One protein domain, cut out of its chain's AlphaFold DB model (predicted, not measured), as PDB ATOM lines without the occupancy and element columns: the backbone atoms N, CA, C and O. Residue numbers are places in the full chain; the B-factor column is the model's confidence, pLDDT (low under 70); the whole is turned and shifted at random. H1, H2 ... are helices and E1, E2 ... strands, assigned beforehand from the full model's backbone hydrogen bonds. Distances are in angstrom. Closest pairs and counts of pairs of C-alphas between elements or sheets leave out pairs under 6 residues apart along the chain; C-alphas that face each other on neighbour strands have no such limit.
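This is residues 271 to 367 of the 370 residues of an uncharacterized protein of Tritrichomonas foetus (UniProt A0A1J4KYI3). A small two-strand hairpin, E2 and E3, lies in the middle of the domain, with a loose group of three short helices, H1, H2 and H3, towards one end and the lone short helix H4 towards the other. Long loops fill much of the rest: residues 284 to 313 run from the three-helix end past the hairpin to the other end and back, and their residues 307 to 308 pair beside E2. The printed part has 97 residues with four named helices and three named strands, in the order H1, E1, H2, H3, E2, E3, H4; the sheet E2 - E3 is antiparallel. The class is mixed, helices and strands, with under half of the residues, 39, in named elements. The whole is compact, with a radius of gyration of the C-alphas of 13.3 A and spans of 38 by 27 by 21 A.

H1, residues 275 to 283, begins at C-alpha 275 (55.599, 126.213, 77.455) and is 13.3 A long. E1, residues 314 to 316, is 6.7 A long. H2, residues 318 to 324, measures 11.4 A, and H3, residues 328 to 333, measures 8.5 A. E2, residues 341 to 344, is 10.5 A long and begins at C-alpha 341 (66.735, 115.466, 71.060). E3, residues 351 to 354, is 10.4 A long. H4, residues 357 to 362, is 8.5 A long and ends at C-alpha 362 (74.148, 113.369, 56.721).

E2 and E3 form an antiparallel hairpin, with N 342 and O 353 at 2.8 A and N 351 and O 344 at 2.8 A, within hydrogen-bond range. Residues 307 to 308 pair antiparallel with residues 342 to 343 of E2. The closest C-alphas of H1 and E3, Phe 277 and Pro 352, are 7.5 A apart. H1 and H2 touch, closest at the C-alphas of Ala 282 and Gln 324, 6.3 A, at a steep tilt of 61 degrees, the same way. H3 is close to but not clearly touching H2, about perpendicular at 77 degrees, with the C-alphas of Phe 321 and Trp 328 closest at 6.9 A. H3 is also close to but not clearly touching H1, with the C-alphas of Ala 281 and Ile 331 closest at 7.2 A. E1 pairs with no named strand, and E1 and H2 meet only through their link. H4 is apart from H1, H2 and H3. Every O i to N i+4 pair is within hydrogen-bond range in H3 and H4; H1 has 4 of 5, and H2 has 0 of 3 but 3 of 4 O i to N i+3 pairs.

The two C-alphas farthest apart are those of Ser 299 and Asn 325, at 38.7 A. The printed part has no cut, and the link from H1 to E1, 30 residues, is long. The mean pLDDT of the printed part is 91.6, and no printed residue is under 70.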
ATOM      1  N   SER A 271      68.229 129.744  76.792       90.56
ATOM      2  CA  SER A 271      67.304 130.812  77.207       90.56
ATOM      3  C   SER A 271      65.988 130.289  77.797       90.56
ATOM      4  O   SER A 271      65.114 131.091  78.112       90.56
ATOM      5  N   GLY A 272      65.840 128.969  77.921       91.75
ATOM      6  CA  GLY A 272      64.580 128.301  78.236       91.75
ATOM      7  C   GLY A 272      63.881 127.795  76.973       91.75
ATOM      8  O   GLY A 272      64.407 127.892  75.862       91.75
ATOM      9  N   PHE A 273      62.686 127.236  77.135       93.94
ATOM     10  CA  PHE A 273      61.888 126.692  76.036       93.94
ATOM     11  C   PHE A 273      60.474 127.275  76.048       93.94
ATOM     12  O   PHE A 273      60.039 127.923  76.995       93.94
ATOM     13  N   GLN A 274      59.728 127.042  74.971       92.56
ATOM     14  CA  GLN A 274      58.301 127.355  74.954       92.56
ATOM     15  C   GLN A 274      57.532 126.435  75.917       92.56
ATOM     16  O   GLN A 274      57.958 125.314  76.189       92.56
ATOM     17  N   SER A 275      56.363 126.882  76.387       90.81
ATOM     18  CA  SER A 275      55.599 126.213  77.455       90.81
ATOM     19  C   SER A 275      55.317 124.724  77.212       90.81
ATOM     20  O   SER A 275      55.370 123.928  78.148       90.81
ATOM     21  N   TYR A 276      55.071 124.328  75.959       94.19
ATOM     22  CA  TYR A 276      54.793 122.937  75.592       94.19
ATOM     23  C   TYR A 276      55.978 121.990  75.856       94.19
ATOM     24  O   TYR A 276      55.765 120.804  76.104       94.19
ATOM     25  N   PHE A 277      57.221 122.493  75.842       95.25
ATOM     26  CA  PHE A 277      58.398 121.686  76.165       95.25
ATOM     27  C   PHE A 277      58.318 121.153  77.593       95.25
ATOM     28  O   PHE A 277      58.591 119.978  77.817       95.25
ATOM     29  N   TYR A 278      57.910 121.990  78.551       92.62
ATOM     30  CA  TYR A 278      57.863 121.614  79.963       92.62
ATOM     31  C   TYR A 278      56.836 120.516  80.229       92.62
ATOM     32  O   TYR A 278      57.118 119.581  80.976       92.62
ATOM     33  N   GLU A 279      55.676 120.594  79.577       94.12
ATOM     34  CA  GLU A 279      54.646 119.559  79.660       94.12
ATOM     35  C   GLU A 279      55.143 118.224  79.083       94.12
ATOM     36  O   GLU A 279      55.016 117.181  79.729       94.12
ATOM     37  N   ILE A 280      55.749 118.256  77.890       95.19
ATOM     38  CA  ILE A 280      56.307 117.062  77.242       95.19
ATOM     39  C   ILE A 280      57.419 116.450  78.098       95.19
ATOM     40  O   ILE A 280      57.430 115.239  78.318       95.19
ATOM     41  N   ALA A 281      58.332 117.282  78.604       93.31
ATOM     42  CA  ALA A 281      59.462 116.852  79.413       93.31
ATOM     43  C   ALA A 281      59.014 116.210  80.731       93.31
ATOM     44  O   ALA A 281      59.535 115.166  81.115       93.31
ATOM     45  N   ALA A 282      58.010 116.785  81.400       91.75
ATOM     46  CA  ALA A 282      57.461 116.235  82.638       91.75
ATOM     47  C   ALA A 282      56.777 114.871  82.438       91.75
ATOM     48  O   ALA A 282      56.788 114.039  83.345       91.75
ATOM     49  N   LYS A 283      56.204 114.630  81.254       93.44
ATOM     50  CA  LYS A 283      55.551 113.362  80.888       93.44
ATOM     51  C   LYS A 283      56.492 112.360  80.205       93.44
ATOM     52  O   LYS A 283      56.100 111.213  80.009       93.44
ATOM     53  N   GLY A 284      57.707 112.771  79.833       93.44
ATOM     54  CA  GLY A 284      58.653 111.951  79.069       93.44
ATOM     55  C   GLY A 284      58.206 111.652  77.630       93.44
ATOM     56  O   GLY A 284      58.639 110.667  77.038       93.44
ATOM     57  N   GLU A 285      57.328 112.475  77.050       95.88
ATOM     58  CA  GLU A 285      56.716 112.249  75.729       95.88
ATOM     59  C   GLU A 285      57.570 112.830  74.586       95.88
ATOM     60  O   GLU A 285      57.078 113.531  73.700       95.88
ATOM     61  N   TRP A 286      58.881 112.576  74.615       96.12
ATOM     62  CA  TRP A 286      59.875 113.216  73.738       96.12
ATOM     63  C   TRP A 286      59.600 113.038  72.239       96.12
ATOM     64  O   TRP A 286      60.013 113.861  71.429       96.12
ATOM     65  N   ASN A 287      58.867 111.992  71.860       96.19
ATOM     66  CA  ASN A 287      58.448 111.716  70.486       96.19
ATOM     67  C   ASN A 287      57.445 112.735  69.909       96.19
ATOM     68  O   ASN A 287      57.140 112.661  68.722       96.19
ATOM     69  N   LYS A 288      56.918 113.661  70.723       97.12
ATOM     70  CA  LYS A 288      56.001 114.725  70.284       97.12
ATOM     71  C   LYS A 288      56.695 115.919  69.624       97.12
ATOM     72  O   LYS A 288      56.006 116.765  69.058       97.12
ATOM     73  N   PHE A 289      58.022 116.018  69.703       97.50
ATOM     74  CA  PHE A 289      58.765 117.097  69.052       97.50
ATOM     75  C   PHE A 289      58.887 116.877  67.541       97.50
ATOM     76  O   PHE A 289      58.961 115.746  67.058       97.50
ATOM     77  N   GLU A 290      58.917 117.976  66.789       96.94
ATOM     78  CA  GLU A 290      59.105 117.943  65.339       96.94
ATOM     79  C   GLU A 290      60.518 117.493  64.952       96.94
ATOM     80  O   GLU A 290      61.454 117.541  65.752       96.94
ATOM     81  N   GLN A 291      60.696 117.062  63.702       97.50
ATOM     82  CA  GLN A 291      62.018 116.723  63.191       97.50
ATOM     83  C   GLN A 291      62.872 117.986  63.002       97.50
ATOM     84  O   GLN A 291      62.400 118.991  62.475       97.50
ATOM     85  N   CYS A 292      64.154 117.913  63.365       96.69
ATOM     86  CA  CYS A 292      65.093 119.009  63.166       96.69
ATOM     87  C   CYS A 292      65.251 119.370  61.679       96.69
ATOM     88  O   CYS A 292      65.267 118.482  60.817       96.69
ATOM     89  N   PRO A 293      65.449 120.658  61.354       94.44
ATOM     90  CA  PRO A 293      65.728 121.064  59.987       94.44
ATOM     91  C   PRO A 293      67.070 120.500  59.500       94.44
ATOM     92  O   PRO A 293      68.040 120.388  60.246       94.44
ATOM     93  N   ALA A 294      67.139 120.177  58.208       92.62
ATOM     94  CA  ALA A 294      68.322 119.589  57.565       92.62
ATOM     95  C   ALA A 294      69.368 120.624  57.104       92.62
ATOM     96  O   ALA A 294      70.288 120.307  56.350       92.62
ATOM     97  N   ARG A 295      69.200 121.891  57.482       88.31
ATOM     98  CA  ARG A 295      70.103 122.985  57.119       88.31
ATOM     99  C   ARG A 295      70.172 123.994  58.247       88.31
ATOM    100  O   ARG A 295      69.216 124.129  59.009       88.31
ATOM    101  N   ASN A 296      71.284 124.721  58.294       79.81
ATOM    102  CA  ASN A 296      71.380 125.877  59.167       79.81
ATOM    103  C   ASN A 296      70.402 126.970  58.717       79.81
ATOM    104  O   ASN A 296      69.939 126.987  57.569       79.81
ATOM    105  N   PHE A 297      70.077 127.861  59.642       78.94
ATOM    106  CA  PHE A 297      69.242 129.012  59.359       78.94
ATOM    107  C   PHE A 297      70.012 130.050  58.539       78.94
ATOM    108  O   PHE A 297      71.241 130.028  58.468       78.94
ATOM    109  N   ASP A 298      69.271 130.926  57.865       76.00
ATOM    110  CA  ASP A 298      69.865 132.047  57.142       76.00
ATOM    111  C   ASP A 298      70.574 133.028  58.099       76.00
ATOM    112  O   ASP A 298      70.489 132.927  59.326       76.00
ATOM    113  N   SER A 299      71.260 134.015  57.522       71.00
ATOM    114  CA  SER A 299      72.024 135.027  58.257       71.00
ATOM    115  C   SER A 299      71.178 135.951  59.142       71.00
ATOM    116  O   SER A 299      71.722 136.914  59.667       71.00
ATOM    117  N   SER A 300      69.866 135.732  59.281       72.19
ATOM    118  CA  SER A 300      69.026 136.469  60.234       72.19
ATOM    119  C   SER A 300      69.010 135.833  61.627       72.19
ATOM    120  O   SER A 300      68.492 136.427  62.573       72.19
ATOM    121  N   ARG A 301      69.567 134.627  61.782       82.25
ATOM    122  CA  ARG A 301      69.580 133.876  63.044       82.25
ATOM    123  C   ARG A 301      70.997 133.549  63.466       82.25
ATOM    124  O   ARG A 301      71.906 133.555  62.642       82.25
ATOM    125  N   CYS A 302      71.170 133.296  64.761       83.44
ATOM    126  CA  CYS A 302      72.470 132.926  65.297       83.44
ATOM    127  C   CYS A 302      72.983 131.686  64.564       83.44
ATOM    128  O   CYS A 302      72.335 130.635  64.640       83.44
ATOM    129  N   PRO A 303      74.091 131.809  63.816       82.75
ATOM    130  CA  PRO A 303      74.657 130.676  63.119       82.75
ATOM    131  C   PRO A 303      75.255 129.718  64.143       82.75
ATOM    132  O   PRO A 303      75.697 130.123  65.218       82.75
ATOM    133  N   GLY A 304      75.279 128.437  63.802       83.12
ATOM    134  CA  GLY A 304      75.925 127.442  64.645       83.12
ATOM    135  C   GLY A 304      75.305 126.054  64.563       83.12
ATOM    136  O   GLY A 304      74.304 125.848  63.869       83.12
ATOM    137  N   PRO A 305      75.935 125.085  65.233       88.12
ATOM    138  CA  PRO A 305      75.406 123.742  65.381       88.12
ATOM    139  C   PRO A 305      74.166 123.727  66.282       88.12
ATOM    140  O   PRO A 305      73.924 124.633  67.079       88.12
ATOM    141  N   PHE A 306      73.375 122.670  66.165       93.88
ATOM    142  CA  PHE A 306      72.335 122.332  67.123       93.88
ATOM    143  C   PHE A 306      72.968 121.561  68.273       93.88
ATOM    144  O   PHE A 306      73.861 120.735  68.073       93.88
ATOM    145  N   HIS A 307      72.478 121.818  69.477       94.06
ATOM    146  CA  HIS A 307      73.029 121.246  70.699       94.06
ATOM    147  C   HIS A 307      72.055 120.231  71.282       94.06
ATOM    148  O   HIS A 307      70.840 120.391  71.159       94.06
ATOM    149  N   ARG A 308      72.562 119.170  71.912       95.81
ATOM    150  CA  ARG A 308      71.698 118.161  72.533       95.81
ATOM    151  C   ARG A 308      71.076 118.722  73.806       95.81
ATOM    152  O   ARG A 308      71.763 119.313  74.634       95.81
ATOM    153  N   VAL A 309      69.785 118.470  74.009       95.88
ATOM    154  CA  VAL A 309      69.080 118.900  75.232       95.88
ATOM    155  C   VAL A 309      69.682 118.234  76.473       95.88
ATOM    156  O   VAL A 309      69.796 118.870  77.519       95.88
ATOM    157  N   LYS A 310      70.143 116.982  76.355       95.62
ATOM    158  CA  LYS A 310      70.787 116.249  77.456       95.62
ATOM    159  C   LYS A 310      72.138 116.817  77.903       95.62
ATOM    160  O   LYS A 310      72.600 116.432  78.972       95.62
ATOM    161  N   ASP A 311      72.758 117.701  77.115       95.31
ATOM    162  CA  ASP A 311      74.055 118.324  77.427       95.31
ATOM    163  C   ASP A 311      73.904 119.721  78.044       95.31
ATOM    164  O   ASP A 311      74.893 120.370  78.376       95.31
ATOM    165  N   ILE A 312      72.670 120.197  78.232       95.56
ATOM    166  CA  ILE A 312      72.419 121.480  78.882       95.56
ATOM    167  C   ILE A 312      72.945 121.446  80.320       95.56
ATOM    168  O   ILE A 312      72.655 120.529  81.092       95.56
ATOM    169  N   PHE A 313      73.724 122.465  80.675       95.56
ATOM    170  CA  PHE A 313      74.268 122.662  82.015       95.56
ATOM    171  C   PHE A 313      73.766 123.938  82.681       95.56
ATOM    172  O   PHE A 313      73.836 124.010  83.902       95.56
ATOM    173  N   THR A 314      73.269 124.920  81.924       95.19
ATOM    174  CA  THR A 314      72.634 126.134  82.463       95.19
ATOM    175  C   THR A 314      71.297 126.361  81.780       95.19
ATOM    176  O   THR A 314      71.202 126.357  80.551       95.19
ATOM    177  N   PHE A 315      70.260 126.523  82.595       92.25
ATOM    178  CA  PHE A 315      68.875 126.625  82.170       92.25
ATOM    179  C   PHE A 315      68.239 127.899  82.725       92.25
ATOM    180  O   PHE A 315      68.094 128.031  83.938       92.25
ATOM    181  N   HIS A 316      67.849 128.830  81.856       92.44
ATOM    182  CA  HIS A 316      67.188 130.075  82.249       92.44
ATOM    183  C   HIS A 316      65.689 129.865  82.527       92.44
ATOM    184  O   HIS A 316      65.029 129.113  81.818       92.44
ATOM    185  N   HIS A 317      65.168 130.549  83.553       91.75
ATOM    186  CA  HIS A 317      63.802 130.437  84.079       91.75
ATOM    187  C   HIS A 317      63.476 129.106  84.770       91.75
ATOM    188  O   HIS A 317      62.489 128.444  84.452       91.75
ATOM    189  N   PHE A 318      64.246 128.735  85.801       90.50
ATOM    190  CA  PHE A 318      64.008 127.499  86.569       90.50
ATOM    191  C   PHE A 318      62.556 127.336  87.064       90.50
ATOM    192  O   PHE A 318      62.081 126.213  87.252       90.50
ATOM    193  N   SER A 319      61.843 128.447  87.276       91.44
ATOM    194  CA  SER A 319      60.463 128.463  87.762       91.44
ATOM    195  C   SER A 319      59.464 127.838  86.795       91.44
ATOM    196  O   SER A 319      58.398 127.407  87.231       91.44
ATOM    197  N   ASP A 320      59.793 127.744  85.506       90.06
ATOM    198  CA  ASP A 320      58.893 127.180  84.498       90.06
ATOM    199  C   ASP A 320      58.552 125.708  84.796       90.06
ATOM    200  O   ASP A 320      57.416 125.263  84.594       90.06
ATOM    201  N   PHE A 321      59.488 124.970  85.406       88.00
ATOM    202  CA  PHE A 321      59.282 123.585  85.837       88.00
ATOM    203  C   PHE A 321      58.395 123.433  87.076       88.00
ATOM    204  O   PHE A 321      57.828 122.358  87.291       88.00
ATOM    205  N   PHE A 322      58.213 124.488  87.876       89.31
ATOM    206  CA  PHE A 322      57.390 124.410  89.088       89.31
ATOM    207  C   PHE A 322      55.924 124.138  88.759       89.31
ATOM    208  O   PHE A 322      55.256 123.411  89.493       89.31
ATOM    209  N   SER A 323      55.447 124.638  87.612       88.00
ATOM    210  CA  SER A 323      54.101 124.348  87.101       88.00
ATOM    211  C   SER A 323      53.857 122.854  86.849       88.00
ATOM    212  O   SER A 323      52.716 122.403  86.878       88.00
ATOM    213  N   GLN A 324      54.930 122.084  86.647       91.50
ATOM    214  CA  GLN A 324      54.901 120.651  86.364       91.50
ATOM    215  C   GLN A 324      55.333 119.795  87.567       91.50
ATOM    216  O   GLN A 324      55.562 118.597  87.418       91.50
ATOM    217  N   ASN A 325      55.473 120.393  88.759       91.38
ATOM    218  CA  ASN A 325      55.932 119.717  89.980       91.38
ATOM    219  C   ASN A 325      57.261 118.945  89.799       91.38
ATOM    220  O   ASN A 325      57.471 117.867  90.362       91.38
ATOM    221  N   THR A 326      58.169 119.492  88.989       89.25
ATOM    222  CA  THR A 326      59.483 118.906  88.698       89.25
ATOM    223  C   THR A 326      60.572 119.979  88.742       89.25
ATOM    224  O   THR A 326      60.298 121.144  89.028       89.25
ATOM    225  N   THR A 327      61.822 119.588  88.508       88.00
ATOM    226  CA  THR A 327      62.946 120.515  88.334       88.00
ATOM    227  C   THR A 327      63.789 120.087  87.141       88.00
ATOM    228  O   THR A 327      63.727 118.933  86.702       88.00
ATOM    229  N   TRP A 328      64.595 121.011  86.626       87.44
ATOM    230  CA  TRP A 328      65.510 120.732  85.525       87.44
ATOM    231  C   TRP A 328      66.495 119.602  85.865       87.44
ATOM    232  O   TRP A 328      66.683 118.665  85.088       87.44
ATOM    233  N   GLU A 329      67.045 119.622  87.079       85.81
ATOM    234  CA  GLU A 329      67.990 118.623  87.576       85.81
ATOM    235  C   GLU A 329      67.356 117.230  87.667       85.81
ATOM    236  O   GLU A 329      68.007 116.237  87.348       85.81
ATOM    237  N   LYS A 330      66.075 117.143  88.058       87.62
ATOM    238  CA  LYS A 330      65.331 115.873  88.085       87.62
ATOM    239  C   LYS A 330      65.135 115.304  86.684       87.62
ATOM    240  O   LYS A 330      65.287 114.099  86.495       87.62
ATOM    241  N   ILE A 331      64.811 116.153  85.709       89.44
ATOM    242  CA  ILE A 331      64.610 115.724  84.321       89.44
ATOM    243  C   ILE A 331      65.922 115.200  83.736       89.44
ATOM    244  O   ILE A 331      65.948 114.075  83.240       89.44
ATOM    245  N   LEU A 332      67.025 115.942  83.869       87.94
ATOM    246  CA  LEU A 332      68.337 115.476  83.405       87.94
ATOM    247  C   LEU A 332      68.814 114.226  84.154       87.94
ATOM    248  O   LEU A 332      69.233 113.252  83.530       87.94
ATOM    249  N   GLY A 333      68.697 114.219  85.483       85.56
ATOM    250  CA  GLY A 333      69.132 113.109  86.333       85.56
ATOM    251  C   GLY A 333      68.347 111.811  86.125       85.56
ATOM    252  O   GLY A 333      68.848 110.743  86.462       85.56
ATOM    253  N   SER A 334      67.144 111.878  85.544       88.31
ATOM    254  CA  SER A 334      66.340 110.693  85.218       88.31
ATOM    255  C   SER A 334      66.912 109.852  84.070       88.31
ATOM    256  O   SER A 334      66.521 108.697  83.915       88.31
ATOM    257  N   GLY A 335      67.789 110.429  83.237       87.44
ATOM    258  CA  GLY A 335      68.316 109.770  82.039       87.44
ATOM    259  C   GLY A 335      67.268 109.520  80.946       87.44
ATOM    260  O   GLY A 335      67.512 108.728  80.043       87.44
ATOM    261  N   THR A 336      66.096 110.161  81.022       91.88
ATOM    262  CA  THR A 336      64.991 109.931  80.074       91.88
ATOM    263  C   THR A 336      65.102 110.747  78.788       91.88
ATOM    264  O   THR A 336      64.421 110.418  77.820       91.88
ATOM    265  N   ILE A 337      65.933 111.797  78.758       95.44
ATOM    266  CA  ILE A 337      66.119 112.644  77.573       95.44
ATOM    267  C   ILE A 337      66.849 111.837  76.491       95.44
ATOM    268  O   ILE A 337      67.972 111.392  76.735       95.44
ATOM    269  N   PRO A 338      66.265 111.657  75.294       95.88
ATOM    270  CA  PRO A 338      66.868 110.819  74.275       95.88
ATOM    271  C   PRO A 338      68.024 111.535  73.566       95.88
ATOM    272  O   PRO A 338      68.029 112.755  73.391       95.88
ATOM    273  N   ASP A 339      68.991 110.750  73.093       96.00
ATOM    274  CA  ASP A 339      70.217 111.237  72.440       96.00
ATOM    275  C   ASP A 339      69.974 112.006  71.141       96.00
ATOM    276  O   ASP A 339      70.829 112.772  70.698       96.00
ATOM    277  N   ASN A 340      68.812 111.794  70.529       96.88
ATOM    278  CA  ASN A 340      68.400 112.447  69.300       96.88
ATOM    279  C   ASN A 340      67.577 113.726  69.525       96.88
ATOM    280  O   ASN A 340      67.087 114.275  68.540       96.88
ATOM    281  N   LEU A 341      67.404 114.197  70.768       97.56
ATOM    282  CA  LEU A 341      66.735 115.466  71.060       97.56
ATOM    283  C   LEU A 341      67.744 116.618  71.095       97.56
ATOM    284  O   LEU A 341      68.609 116.698  71.971       97.56
ATOM    285  N   PHE A 342      67.578 117.543  70.159       96.81
ATOM    286  CA  PHE A 342      68.396 118.736  70.005       96.81
ATOM    287  C   PHE A 342      67.573 119.997  70.249       96.81
ATOM    288  O   PHE A 342      66.344 119.958  70.302       96.81
ATOM    289  N   TYR A 343      68.259 121.124  70.387       95.06
ATOM    290  CA  TYR A 343      67.652 122.439  70.395       95.06
ATOM    291  C   TYR A 343      68.408 123.415  69.495       95.06
ATOM    292  O   TYR A 343      69.616 123.291  69.274       95.06
ATOM    293  N   HIS A 344      67.674 124.393  68.969       92.25
ATOM    294  CA  HIS A 344      68.205 125.442  68.104       92.25
ATOM    295  C   HIS A 344      67.409 126.746  68.240       92.25
ATOM    296  O   HIS A 344      66.368 126.787  68.893       92.25
ATOM    297  N   ASN A 345      67.842 127.802  67.542       86.25
ATOM    298  CA  ASN A 345      67.116 129.076  67.425       86.25
ATOM    299  C   ASN A 345      66.703 129.682  68.783       86.25
ATOM    300  O   ASN A 345      65.532 129.971  69.016       86.25
ATOM    301  N   CYS A 346      67.664 129.844  69.688       86.19
ATOM    302  CA  CYS A 346      67.432 130.362  71.032       86.19
ATOM    303  C   CYS A 346      67.361 131.890  71.057       86.19
ATOM    304  O   CYS A 346      68.264 132.546  71.559       86.19
ATOM    305  N   ASN A 347      66.299 132.462  70.489       83.06
ATOM    306  CA  ASN A 347      66.097 133.907  70.558       83.06
ATOM    307  C   ASN A 347      65.564 134.301  71.947       83.06
ATOM    308  O   ASN A 347      66.324 134.630  72.848       83.06
ATOM    309  N   TRP A 348      64.247 134.202  72.137       81.50
ATOM    310  CA  TRP A 348      63.607 134.330  73.454       81.50
ATOM    311  C   TRP A 348      63.425 132.974  74.136       81.50
ATOM    312  O   TRP A 348      63.481 132.866  75.354       81.50
ATOM    313  N   ALA A 349      63.232 131.931  73.337       90.31
ATOM    314  CA  ALA A 349      63.124 130.546  73.758       90.31
ATOM    315  C   ALA A 349      63.809 129.680  72.702       90.31
ATOM    316  O   ALA A 349      63.732 129.980  71.509       90.31
ATOM    317  N   CYS A 350      64.459 128.608  73.134       93.19
ATOM    318  CA  CYS A 350      64.992 127.596  72.241       93.19
ATOM    319  C   CYS A 350      63.864 126.727  71.674       93.19
ATOM    320  O   CYS A 350      62.831 126.499  72.310       93.19
ATOM    321  N   HIS A 351      64.086 126.209  70.470       93.88
ATOM    322  CA  HIS A 351      63.191 125.279  69.796       93.88
ATOM    323  C   HIS A 351      63.755 123.857  69.896       93.88
ATOM    324  O   HIS A 351      64.832 123.615  69.349       93.88
ATOM    325  N   PRO A 352      63.071 122.940  70.597       96.38
ATOM    326  CA  PRO A 352      63.440 121.532  70.663       96.38
ATOM    327  C   PRO A 352      63.030 120.795  69.378       96.38
ATOM    328  O   PRO A 352      61.965 121.056  68.823       96.38
ATOM    329  N   CYS A 353      63.847 119.846  68.925       97.38
ATOM    330  CA  CYS A 353      63.563 119.030  67.746       97.38
ATOM    331  C   CYS A 353      64.260 117.661  67.815       97.38
ATOM    332  O   CYS A 353      65.264 117.492  68.506       97.38
ATOM    333  N   LEU A 354      63.749 116.676  67.075       97.81
ATOM    334  CA  LEU A 354      64.323 115.334  66.966       97.81
ATOM    335  C   LEU A 354      65.162 115.189  65.695       97.81
ATOM    336  O   LEU A 354      64.685 115.444  64.591       97.81
ATOM    337  N   ALA A 355      66.395 114.708  65.817       97.75
ATOM    338  CA  ALA A 355      67.263 114.414  64.680       97.75
ATOM    339  C   ALA A 355      67.545 112.907  64.590       97.75
ATOM    340  O   ALA A 355      68.409 112.414  65.315       97.75
ATOM    341  N   PRO A 356      66.860 112.148  63.715       96.81
ATOM    342  CA  PRO A 356      67.184 110.742  63.471       96.81
ATOM    343  C   PRO A 356      68.663 110.543  63.113       96.81
ATOM    344  O   PRO A 356      69.306 111.456  62.585       96.81
ATOM    345  N   ILE A 357      69.207 109.353  63.374       96.50
ATOM    346  CA  ILE A 357      70.634 109.061  63.167       96.50
ATOM    347  C   ILE A 357      71.063 109.293  61.712       96.50
ATOM    348  O   ILE A 357      72.157 109.785  61.452       96.50
ATOM    349  N   GLU A 358      70.173 109.033  60.754       97.12
ATOM    350  CA  GLU A 358      70.398 109.276  59.331       97.12
ATOM    351  C   GLU A 358      70.601 110.767  59.043       97.12
ATOM    352  O   GLU A 358      71.468 111.137  58.250       97.12
ATOM    353  N   LEU A 359      69.827 111.634  59.707       96.50
ATOM    354  CA  LEU A 359      69.946 113.083  59.563       96.50
ATOM    355  C   LEU A 359      71.247 113.593  60.192       96.50
ATOM    356  O   LEU A 359      71.942 114.398  59.571       96.50
ATOM    357  N   GLN A 360      71.594 113.090  61.382       96.44
ATOM    358  CA  GLN A 360      72.849 113.428  62.061       96.44
ATOM    359  C   GLN A 360      74.061 113.043  61.201       96.44
ATOM    360  O   GLN A 360      74.918 113.883  60.931       96.44
ATOM    361  N   ASN A 361      74.077 111.816  60.673       95.81
ATOM    362  CA  ASN A 361      75.153 111.311  59.817       95.81
ATOM    363  C   ASN A 361      75.276 112.086  58.500       95.81
ATOM    364  O   ASN A 361      76.378 112.270  57.985       95.81
ATOM    365  N   LYS A 362      74.153 112.557  57.944       96.44
ATOM    366  CA  LYS A 362      74.148 113.369  56.721       96.44
ATOM    367  C   LYS A 362      74.658 114.796  56.961       96.44
ATOM    368  O   LYS A 362      75.192 115.413  56.040       96.44
ATOM    369  N   HIS A 363      74.507 115.324  58.178       95.31
ATOM    370  CA  HIS A 363      74.846 116.706  58.528       95.31
ATOM    371  C   HIS A 363      75.667 116.805  59.831       95.31
ATOM    372  O   HIS A 363      75.271 117.526  60.747       95.31
ATOM    373  N   PRO A 364      76.849 116.169  59.930       94.12
ATOM    374  CA  PRO A 364      77.589 116.050  61.195       94.12
ATOM    375  C   PRO A 364      78.041 117.400  61.772       94.12
ATOM    376  O   PRO A 364      78.131 117.566  62.979       94.12
ATOM    377  N   LYS A 365      78.266 118.407  60.916       91.62
ATOM    378  CA  LYS A 365      78.599 119.776  61.352       91.62
ATOM    379  C   LYS A 365      77.421 120.519  61.993       91.62
ATOM    380  O   LYS A 365      77.638 121.513  62.673       91.62
ATOM    381  N   LEU A 366      76.188 120.082  61.724       91.88
ATOM    382  CA  LEU A 366      74.977 120.671  62.293       91.88
ATOM    383  C   LEU A 366      74.589 119.993  63.608       91.88
ATOM    384  O   LEU A 366      73.961 120.629  64.438       91.88
ATOM    385  N   PHE A 367      74.964 118.731  63.811       92.94
ATOM    386  CA  PHE A 367      74.600 117.945  64.988       92.94
ATOM    387  C   PHE A 367      75.867 117.509  65.721       92.94
ATOM    388  O   PHE A 367      76.315 116.373  65.571       92.94
TER     389      PHE A 367